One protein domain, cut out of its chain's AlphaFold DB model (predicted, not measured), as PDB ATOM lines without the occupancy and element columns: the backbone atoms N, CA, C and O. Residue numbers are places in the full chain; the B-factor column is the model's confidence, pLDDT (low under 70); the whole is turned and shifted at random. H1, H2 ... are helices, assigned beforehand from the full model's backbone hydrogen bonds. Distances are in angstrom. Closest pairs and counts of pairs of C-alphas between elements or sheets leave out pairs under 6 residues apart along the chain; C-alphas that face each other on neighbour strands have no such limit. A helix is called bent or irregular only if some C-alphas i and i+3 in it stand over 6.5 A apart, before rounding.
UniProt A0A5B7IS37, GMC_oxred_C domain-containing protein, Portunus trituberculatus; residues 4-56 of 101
ATOM      1  N   LEU A   4     122.554 150.897 173.042       80.19
ATOM      2  CA  LEU A   4     123.593 149.875 172.824       80.19
ATOM      3  C   LEU A   4     123.131 148.429 173.105       80.19
ATOM      4  O   LEU A   4     123.818 147.475 172.760       80.19
ATOM      5  N   ARG A   5     121.989 148.256 173.785       80.06
ATOM      6  CA  ARG A   5     121.426 146.947 174.158       80.06
ATOM      7  C   ARG A   5     120.282 146.503 173.249       80.06
ATOM      8  O   ARG A   5     119.657 145.479 173.506       80.06
ATOM      9  N   THR A   6     119.962 147.285 172.226       88.56
ATOM     10  CA  THR A   6     118.925 146.916 171.262       88.56
ATOM     11  C   THR A   6     119.464 145.873 170.285       88.56
ATOM     12  O   THR A   6     120.627 145.934 169.887       88.56
ATOM     13  N   LYS A   7     118.610 144.924 169.870       87.88
ATOM     14  CA  LYS A   7     118.989 143.892 168.891       87.88
ATOM     15  C   LYS A   7     119.470 144.501 167.575       87.88
ATOM     16  O   LYS A   7     120.439 144.003 167.031       87.88
ATOM     17  N   ALA A   8     118.847 145.595 167.129       88.50
ATOM     18  CA  ALA A   8     119.238 146.313 165.917       88.50
ATOM     19  C   ALA A   8     120.682 146.836 165.980       88.50
ATOM     20  O   ALA A   8     121.430 146.704 165.020       88.50
ATOM     21  N   PHE A   9     121.100 147.394 167.123       86.31
ATOM     22  CA  PHE A   9     122.470 147.876 167.300       86.31
ATOM     23  C   PHE A   9     123.478 146.715 167.337       86.31
ATOM     24  O   PHE A   9     124.523 146.772 166.699       86.31
ATOM     25  N   GLN A  10     123.134 145.629 168.034       84.88
ATOM     26  CA  GLN A  10     123.996 144.449 168.159       84.88
ATOM     27  C   GLN A  10     124.107 143.644 166.857       84.88
ATOM     28  O   GLN A  10     125.188 143.156 166.541       84.88
ATOM     29  N   SER A  11     123.026 143.528 166.078       89.44
ATOM     30  CA  SER A  11     123.020 142.803 164.799       89.44
ATOM     31  C   SER A  11     123.901 143.459 163.740       89.44
ATOM     32  O   SER A  11     124.333 142.791 162.810       89.44
ATOM     33  N   LEU A  12     124.187 144.755 163.892       88.62
ATOM     34  CA  LEU A  12     125.133 145.489 163.051       88.62
ATOM     35  C   LEU A  12     126.596 145.286 163.487       88.62
ATOM     36  O   LEU A  12     127.490 145.897 162.911       88.62
ATOM     37  N   GLY A  13     126.855 144.481 164.526       84.44
ATOM     38  CA  GLY A  13     128.190 144.311 165.108       84.44
ATOM     39  C   GLY A  13     128.719 145.571 165.797       84.44
ATOM     40  O   GLY A  13     129.902 145.643 166.129       84.44
ATOM     41  N   ALA A  14     127.865 146.577 166.012       81.50
ATOM     42  CA  ALA A  14     128.270 147.836 166.607       81.50
ATOM     43  C   ALA A  14     128.503 147.668 168.116       81.50
ATOM     44  O   ALA A  14     127.704 147.071 168.842       81.50
ATOM     45  N   SER A  15     129.602 148.243 168.599       76.88
ATOM     46  CA  SER A  15     129.947 148.314 170.018       76.88
ATOM     47  C   SER A  15     130.344 149.741 170.375       76.88
ATOM     48  O   SER A  15     130.766 150.518 169.517       76.88
ATOM     49  N   ALA A  16     130.196 150.107 171.646       78.38
ATOM     50  CA  ALA A  16     130.670 151.400 172.116       78.38
ATOM     51  C   ALA A  16     132.201 151.408 172.145       78.38
ATOM     52  O   ALA A  16     132.818 150.719 172.956       78.38
ATOM     53  N   HIS A  17     132.799 152.214 171.275       82.00
ATOM     54  CA  HIS A  17     134.222 152.506 171.321       82.00
ATOM     55  C   HIS A  17     134.462 153.666 172.292       82.00
ATOM     56  O   HIS A  17     133.972 154.772 172.069       82.00
ATOM     57  N   LEU A  18     135.172 153.404 173.391       84.88
ATOM     58  CA  LEU A  18     135.548 154.426 174.368       84.88
ATOM     59  C   LEU A  18     137.017 154.833 174.188       84.88
ATOM     60  O   LEU A  18     137.848 153.962 173.918       84.88
ATOM     61  N   PRO A  19     137.360 156.119 174.395       86.75
ATOM     62  CA  PRO A  19     138.748 156.569 174.393       86.75
ATOM     63  C   PRO A  19     139.600 155.826 175.429       86.75
ATOM     64  O   PRO A  19     139.237 155.729 176.605       86.75
ATOM     65  N   ARG A  20     140.764 155.322 175.009       88.50
ATOM     66  CA  ARG A  20     141.719 154.616 175.879       88.50
ATOM     67  C   ARG A  20     142.825 155.546 176.370       88.50
ATOM     68  O   ARG A  20     143.964 155.443 175.928       88.50
ATOM     69  N   TYR A  21     142.489 156.431 177.304       89.75
ATOM     70  CA  TYR A  21     143.487 157.203 178.049       89.75
ATOM     71  C   TYR A  21     144.265 156.294 179.002       89.75
ATOM     72  O   TYR A  21     143.656 155.500 179.726       89.75
ATOM     73  N   LYS A  22     145.599 156.397 178.993       91.44
ATOM     74  CA  LYS A  22     146.489 155.524 179.771       91.44
ATOM     75  C   LYS A  22     146.175 155.617 181.264       91.44
ATOM     76  O   LYS A  22     146.001 154.590 181.913       91.44
ATOM     77  N   GLU A  23     145.972 156.832 181.756       90.81
ATOM     78  CA  GLU A  23     145.694 157.130 183.160       90.81
ATOM     79  C   GLU A  23     144.380 156.477 183.614       90.81
ATOM     80  O   GLU A  23     144.303 155.899 184.694       90.81
ATOM     81  N   CYS A  24     143.348 156.499 182.762       90.94
ATOM     82  CA  CYS A  24     142.057 155.889 183.084       90.94
ATOM     83  C   CYS A  24     142.074 154.364 183.005       90.94
ATOM     84  O   CYS A  24     141.362 153.711 183.762       90.94
ATOM     85  N   VAL A  25     142.856 153.790 182.089       89.56
ATOM     86  CA  VAL A  25     143.039 152.336 181.989       89.56
ATOM     87  C   VAL A  25     143.779 151.821 183.225       89.56
ATOM     88  O   VAL A  25     143.373 150.822 183.818       89.56
ATOM     89  N   GLU A  26     144.840 152.515 183.636       90.31
ATOM     90  CA  GLU A  26     145.633 152.184 184.822       90.31
ATOM     91  C   GLU A  26     144.818 152.343 186.113       90.31
ATOM     92  O   GLU A  26     144.860 151.455 186.964       90.31
ATOM     93  N   ALA A  27     143.984 153.386 186.215       85.44
ATOM     94  CA  ALA A  27     143.107 153.627 187.367       85.44
ATOM     95  C   ALA A  27     142.110 152.486 187.653       85.44
ATOM     96  O   ALA A  27     141.635 152.352 188.779       85.44
ATOM     97  N   VAL A  28     141.801 151.647 186.659       86.75
ATOM     98  CA  VAL A  28     140.914 150.477 186.806       86.75
ATOM     99  C   VAL A  28     141.652 149.141 186.674       86.75
ATOM    100  O   VAL A  28     141.034 148.110 186.403       86.75
ATOM    101  N   GLY A  29     142.980 149.139 186.845       81.31
ATOM    102  CA  GLY A  29     143.797 147.923 186.815       81.31
ATOM    103  C   GLY A  29     143.869 147.260 185.435       81.31
ATOM    104  O   GLY A  29     143.922 146.039 185.337       81.31
ATOM    105  N   GLY A  30     143.810 148.047 184.357       73.19
ATOM    106  CA  GLY A  30     143.883 147.554 182.977       73.19
ATOM    107  C   GLY A  30     142.541 147.133 182.368       73.19
ATOM    108  O   GLY A  30     142.464 146.901 181.160       73.19
ATOM    109  N   ALA A  31     141.465 147.079 183.161       66.88
ATOM    110  CA  ALA A  31     140.131 146.673 182.718       66.88
ATOM    111  C   ALA A  31     139.352 147.832 182.060       66.88
ATOM    112  O   ALA A  31     138.381 148.353 182.605       66.88
ATOM    113  N   ALA A  32     139.769 148.238 180.861       62.56
ATOM    114  CA  ALA A  32     139.084 149.263 180.076       62.56
ATOM    115  C   ALA A  32     137.957 148.660 179.221       62.56
ATOM    116  O   ALA A  32     138.134 148.385 178.036       62.56
ATOM    117  N   GLY A  33     136.795 148.425 179.830       63.19
ATOM    118  CA  GLY A  33     135.601 147.963 179.117       63.19
ATOM    119  C   GLY A  33     134.625 147.166 179.985       63.19
ATOM    120  O   GLY A  33     134.901 146.910 181.158       63.19
ATOM    121  N   PRO A  34     133.458 146.784 179.438       61.91
ATOM    122  CA  PRO A  34     132.560 145.846 180.099       61.91
ATOM    123  C   PRO A  34     133.222 144.459 180.145       61.91
ATOM    124  O   PRO A  34     133.233 143.736 179.152       61.91
ATOM    125  N   GLY A  35     133.817 144.111 181.285       62.91
ATOM    126  CA  GLY A  35     134.368 142.778 181.545       62.91
ATOM    127  C   GLY A  35     133.330 141.808 182.129       62.91
ATOM    128  O   GLY A  35     132.247 142.232 182.536       62.91
ATOM    129  N   PRO A  36     133.631 140.502 182.189       59.66
ATOM    130  CA  PRO A  36     132.899 139.562 183.033       59.66
ATOM    131  C   PRO A  36     133.286 139.749 184.513       59.66
ATOM    132  O   PRO A  36     134.407 140.152 184.812       59.66
ATOM    133  N   GLY A  37     132.372 139.442 185.440       66.50
ATOM    134  CA  GLY A  37     132.622 139.493 186.888       66.50
ATOM    135  C   GLY A  37     131.608 140.338 187.664       66.50
ATOM    136  O   GLY A  37     130.959 141.225 187.108       66.50
ATOM    137  N   GLU A  38     131.471 140.050 188.958       69.81
ATOM    138  CA  GLU A  38     130.530 140.725 189.865       69.81
ATOM    139  C   GLU A  38     130.815 142.233 189.987       69.81
ATOM    140  O   GLU A  38     129.899 143.049 190.100       69.81
ATOM    141  N   ASP A  39     132.081 142.628 189.850       78.81
ATOM    142  CA  ASP A  39     132.532 144.012 189.982       78.81
ATOM    143  C   ASP A  39     132.728 144.750 188.645       78.81
ATOM    144  O   ASP A  39     133.033 145.948 188.627       78.81
ATOM    145  N   ALA A  40     132.475 144.093 187.509       78.75
ATOM    146  CA  ALA A  40     132.718 144.663 186.187       78.75
ATOM    147  C   ALA A  40     131.923 145.952 185.929       78.75
ATOM    148  O   ALA A  40     132.421 146.899 185.318       78.75
ATOM    149  N   ARG A  41     130.687 146.030 186.438       80.44
ATOM    150  CA  ARG A  41     129.857 147.237 186.321       80.44
ATOM    151  C   ARG A  41     130.433 148.411 187.115       80.44
ATOM    152  O   ARG A  41     130.340 149.548 186.653       80.44
ATOM    153  N   ALA A  42     130.990 148.149 188.297       84.62
ATOM    154  CA  ALA A  42     131.588 149.174 189.144       84.62
ATOM    155  C   ALA A  42     132.884 149.706 188.517       84.62
ATOM    156  O   ALA A  42     133.022 150.917 188.352       84.62
ATOM    157  N   ARG A  43     133.763 148.808 188.049       83.88
ATOM    158  CA  ARG A  43     134.990 149.172 187.321       83.88
ATOM    159  C   ARG A  43     134.691 149.977 186.056       83.88
ATOM    160  O   ARG A  43     135.289 151.023 185.834       83.88
ATOM    161  N   TYR A  44     133.701 149.551 185.268       84.44
ATOM    162  CA  TYR A  44     133.279 150.285 184.072       84.44
ATOM    163  C   TYR A  44     132.754 151.692 184.398       84.44
ATOM    164  O   TYR A  44     133.030 152.640 183.665       84.44
ATOM    165  N   LYS A  45     132.019 151.857 185.508       87.00
ATOM    166  CA  LYS A  45     131.565 153.178 185.971       87.00
ATOM    167  C   LYS A  45     132.752 154.081 186.315       87.00
ATOM    168  O   LYS A  45     132.736 155.245 185.925       87.00
ATOM    169  N   GLU A  46     133.762 153.552 187.000       89.62
ATOM    170  CA  GLU A  46     134.952 154.327 187.366       89.62
ATOM    171  C   GLU A  46     135.785 154.717 186.142       89.62
ATOM    172  O   GLU A  46     136.173 155.875 185.998       89.62
ATOM    173  N   TYR A  47     135.947 153.793 185.193       89.88
ATOM    174  CA  TYR A  47     136.604 154.067 183.917       89.88
ATOM    175  C   TYR A  47     135.917 155.207 183.148       89.88
ATOM    176  O   TYR A  47     136.567 156.160 182.720       89.88
ATOM    177  N   VAL A  48     134.584 155.158 183.021       89.88
ATOM    178  CA  VAL A  48     133.809 156.214 182.348       89.88
ATOM    179  C   VAL A  48     133.882 157.538 183.112       89.88
ATOM    180  O   VAL A  48     134.031 158.585 182.486       89.88
ATOM    181  N   ASN A  49     133.824 157.515 184.446       92.00
ATOM    182  CA  ASN A  49     133.991 158.720 185.262       92.00
ATOM    183  C   ASN A  49     135.357 159.376 185.032       92.00
ATOM    184  O   ASN A  49     135.429 160.597 184.906       92.00
ATOM    185  N   CYS A  50     136.427 158.581 184.958       93.81
ATOM    186  CA  CYS A  50     137.759 159.087 184.650       93.81
ATOM    187  C   CYS A  50     137.787 159.771 183.277       93.81
ATOM    188  O   CYS A  50     138.180 160.933 183.194       93.81
ATOM    189  N   ILE A  51     137.269 159.110 182.230       93.44
ATOM    190  CA  ILE A  51     137.195 159.679 180.872       93.44
ATOM    191  C   ILE A  51     136.464 161.023 180.874       93.44
ATOM    192  O   ILE A  51     136.944 161.975 180.270       93.44
ATOM    193  N   VAL A  52     135.318 161.121 181.554       93.69
ATOM    194  CA  VAL A  52     134.528 162.362 181.596       93.69
ATOM    195  C   VAL A  52     135.287 163.491 182.294       93.69
ATOM    196  O   VAL A  52     135.190 164.636 181.863       93.69
ATOM    197  N   ARG A  53     136.057 163.188 183.344       93.75
ATOM    198  CA  ARG A  53     136.834 164.197 184.080       93.75
ATOM    199  C   ARG A  53     137.993 164.762 183.266       93.75
ATOM    200  O   ARG A  53     138.242 165.957 183.358       93.75
ATOM    201  N   ILE A  54     138.699 163.921 182.509       93.00
ATOM    202  CA  ILE A  54     139.922 164.345 181.805       93.00
ATOM    203  C   ILE A  54     139.685 164.713 180.339       93.00
ATOM    204  O   ILE A  54     140.395 165.543 179.790       93.00
ATOM    205  N   GLY A  55     138.700 164.082 179.700       90.94
ATOM    206  CA  GLY A  55     138.371 164.273 178.287       90.94
ATOM    207  C   GLY A  55     137.108 165.103 178.062       90.94
ATOM    208  O   GLY A  55     136.706 165.299 176.918       90.94
ATOM    209  N   GLY A  56     136.450 165.557 179.132       91.62
ATOM    210  CA  GLY A  56     135.289 166.433 179.042       91.62
ATOM    211  C   GLY A  56     135.677 167.788 178.455       91.62
ATOM    212  O   GLY A  56     136.511 168.494 179.011       91.62
TER     213      GLY A  56
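This is residues 4 to 56 of the 101 residues of the protein "GMC_oxred_C domain-containing protein" of Portunus trituberculatus (UniProt A0A5B7IS37). What shape do these backbone atoms make? A short helix, H2, packs on one side of the long helix H3 to make a lopsided helical hairpin, and from the first residue of H2 the chain leads back through a drawn-out stretch, residues 14 to 21, to residues 6 to 13, which stick out free of the body and hold the small helix H1. Between H2 and H3, residues 28 to 39 make a wide loop with no named element. What is it made of? The printed part has 53 residues with three named helices, in the order H1, H2, H3 along the chain, and no named strand; its class is all helix, with 27 of the 53 residues in the helices. How tightly is it gathered? It is only just loose, close to compact, with a radius of gyration of the C-alphas of 12.2 A, and its outline is flat, spanning 33 by 27 by 14 A along the three main axes.

What does the first helix along the printed part touch? H1, residues 7 to 11, touches no helix: it is apart from H2, residues 22 to 27, and apart from H3, residues 40 to 55, with no C-alpha within 8 A of either. Residues 6 to 13, of which 7 to 11 belong to H1, stand free. How do the other two helices meet? H2 and H3 touch, with 5 pairs of C-alphas within 8 A, and the closest C-alphas are those of Cys 24 and Cys 50, 5.6 A apart. H3 touches H2 with residues 47 to 51 alone. How do their lines stand? They run opposite ways at a steep tilt of 42 degrees, 9.6 A from centre to centre, and form a helical hairpin. What do the backbone N and O atoms show? In H1, H2 and H3 every O i to N i+4 pair is within hydrogen-bond range.

Where does the first helix begin? H1 begins at Lys 7, with its C-alpha at (118.989, 143.892, 168.891), and ends at Ser 11, 5.8 A away from C-alpha to C-alpha. Where is the second? H2 runs from Lys 22, with its C-alpha at (146.489, 155.524, 179.771), to Ala 27, and measures 8.5 A from first to last C-alpha. Where does the longest helix lie? H3, with 16 residues, runs from Ala 40 to Gly 55, whose C-alpha is at (138.371, 164.273, 178.287), and measures 21.9 A from first to last C-alpha. None of the three helices is bent or irregular.

How far does the printed part reach? The two C-alphas farthest apart are those of Ala 8 and Glu 23, 33.4 A. The first and last printed C-alphas, of Leu 4 and Gly 56, are 21.2 A apart. How large is the body without the residues that stand free? Its 45 residues span 25 by 24 by 13 A, with a radius of gyration of 10.2 A. Which link is long, and is there a cut? The link from H2 to H3, with 12 residues between them, is long, while the link from H1 to H2, with 10 residues, is short; the printed part, residues 4 to 56 of a full chain of 101, has no cut. Where is the model's confidence low? The mean pLDDT of the printed part is 83.2, and the 8 residues 31 to 38 are under 70.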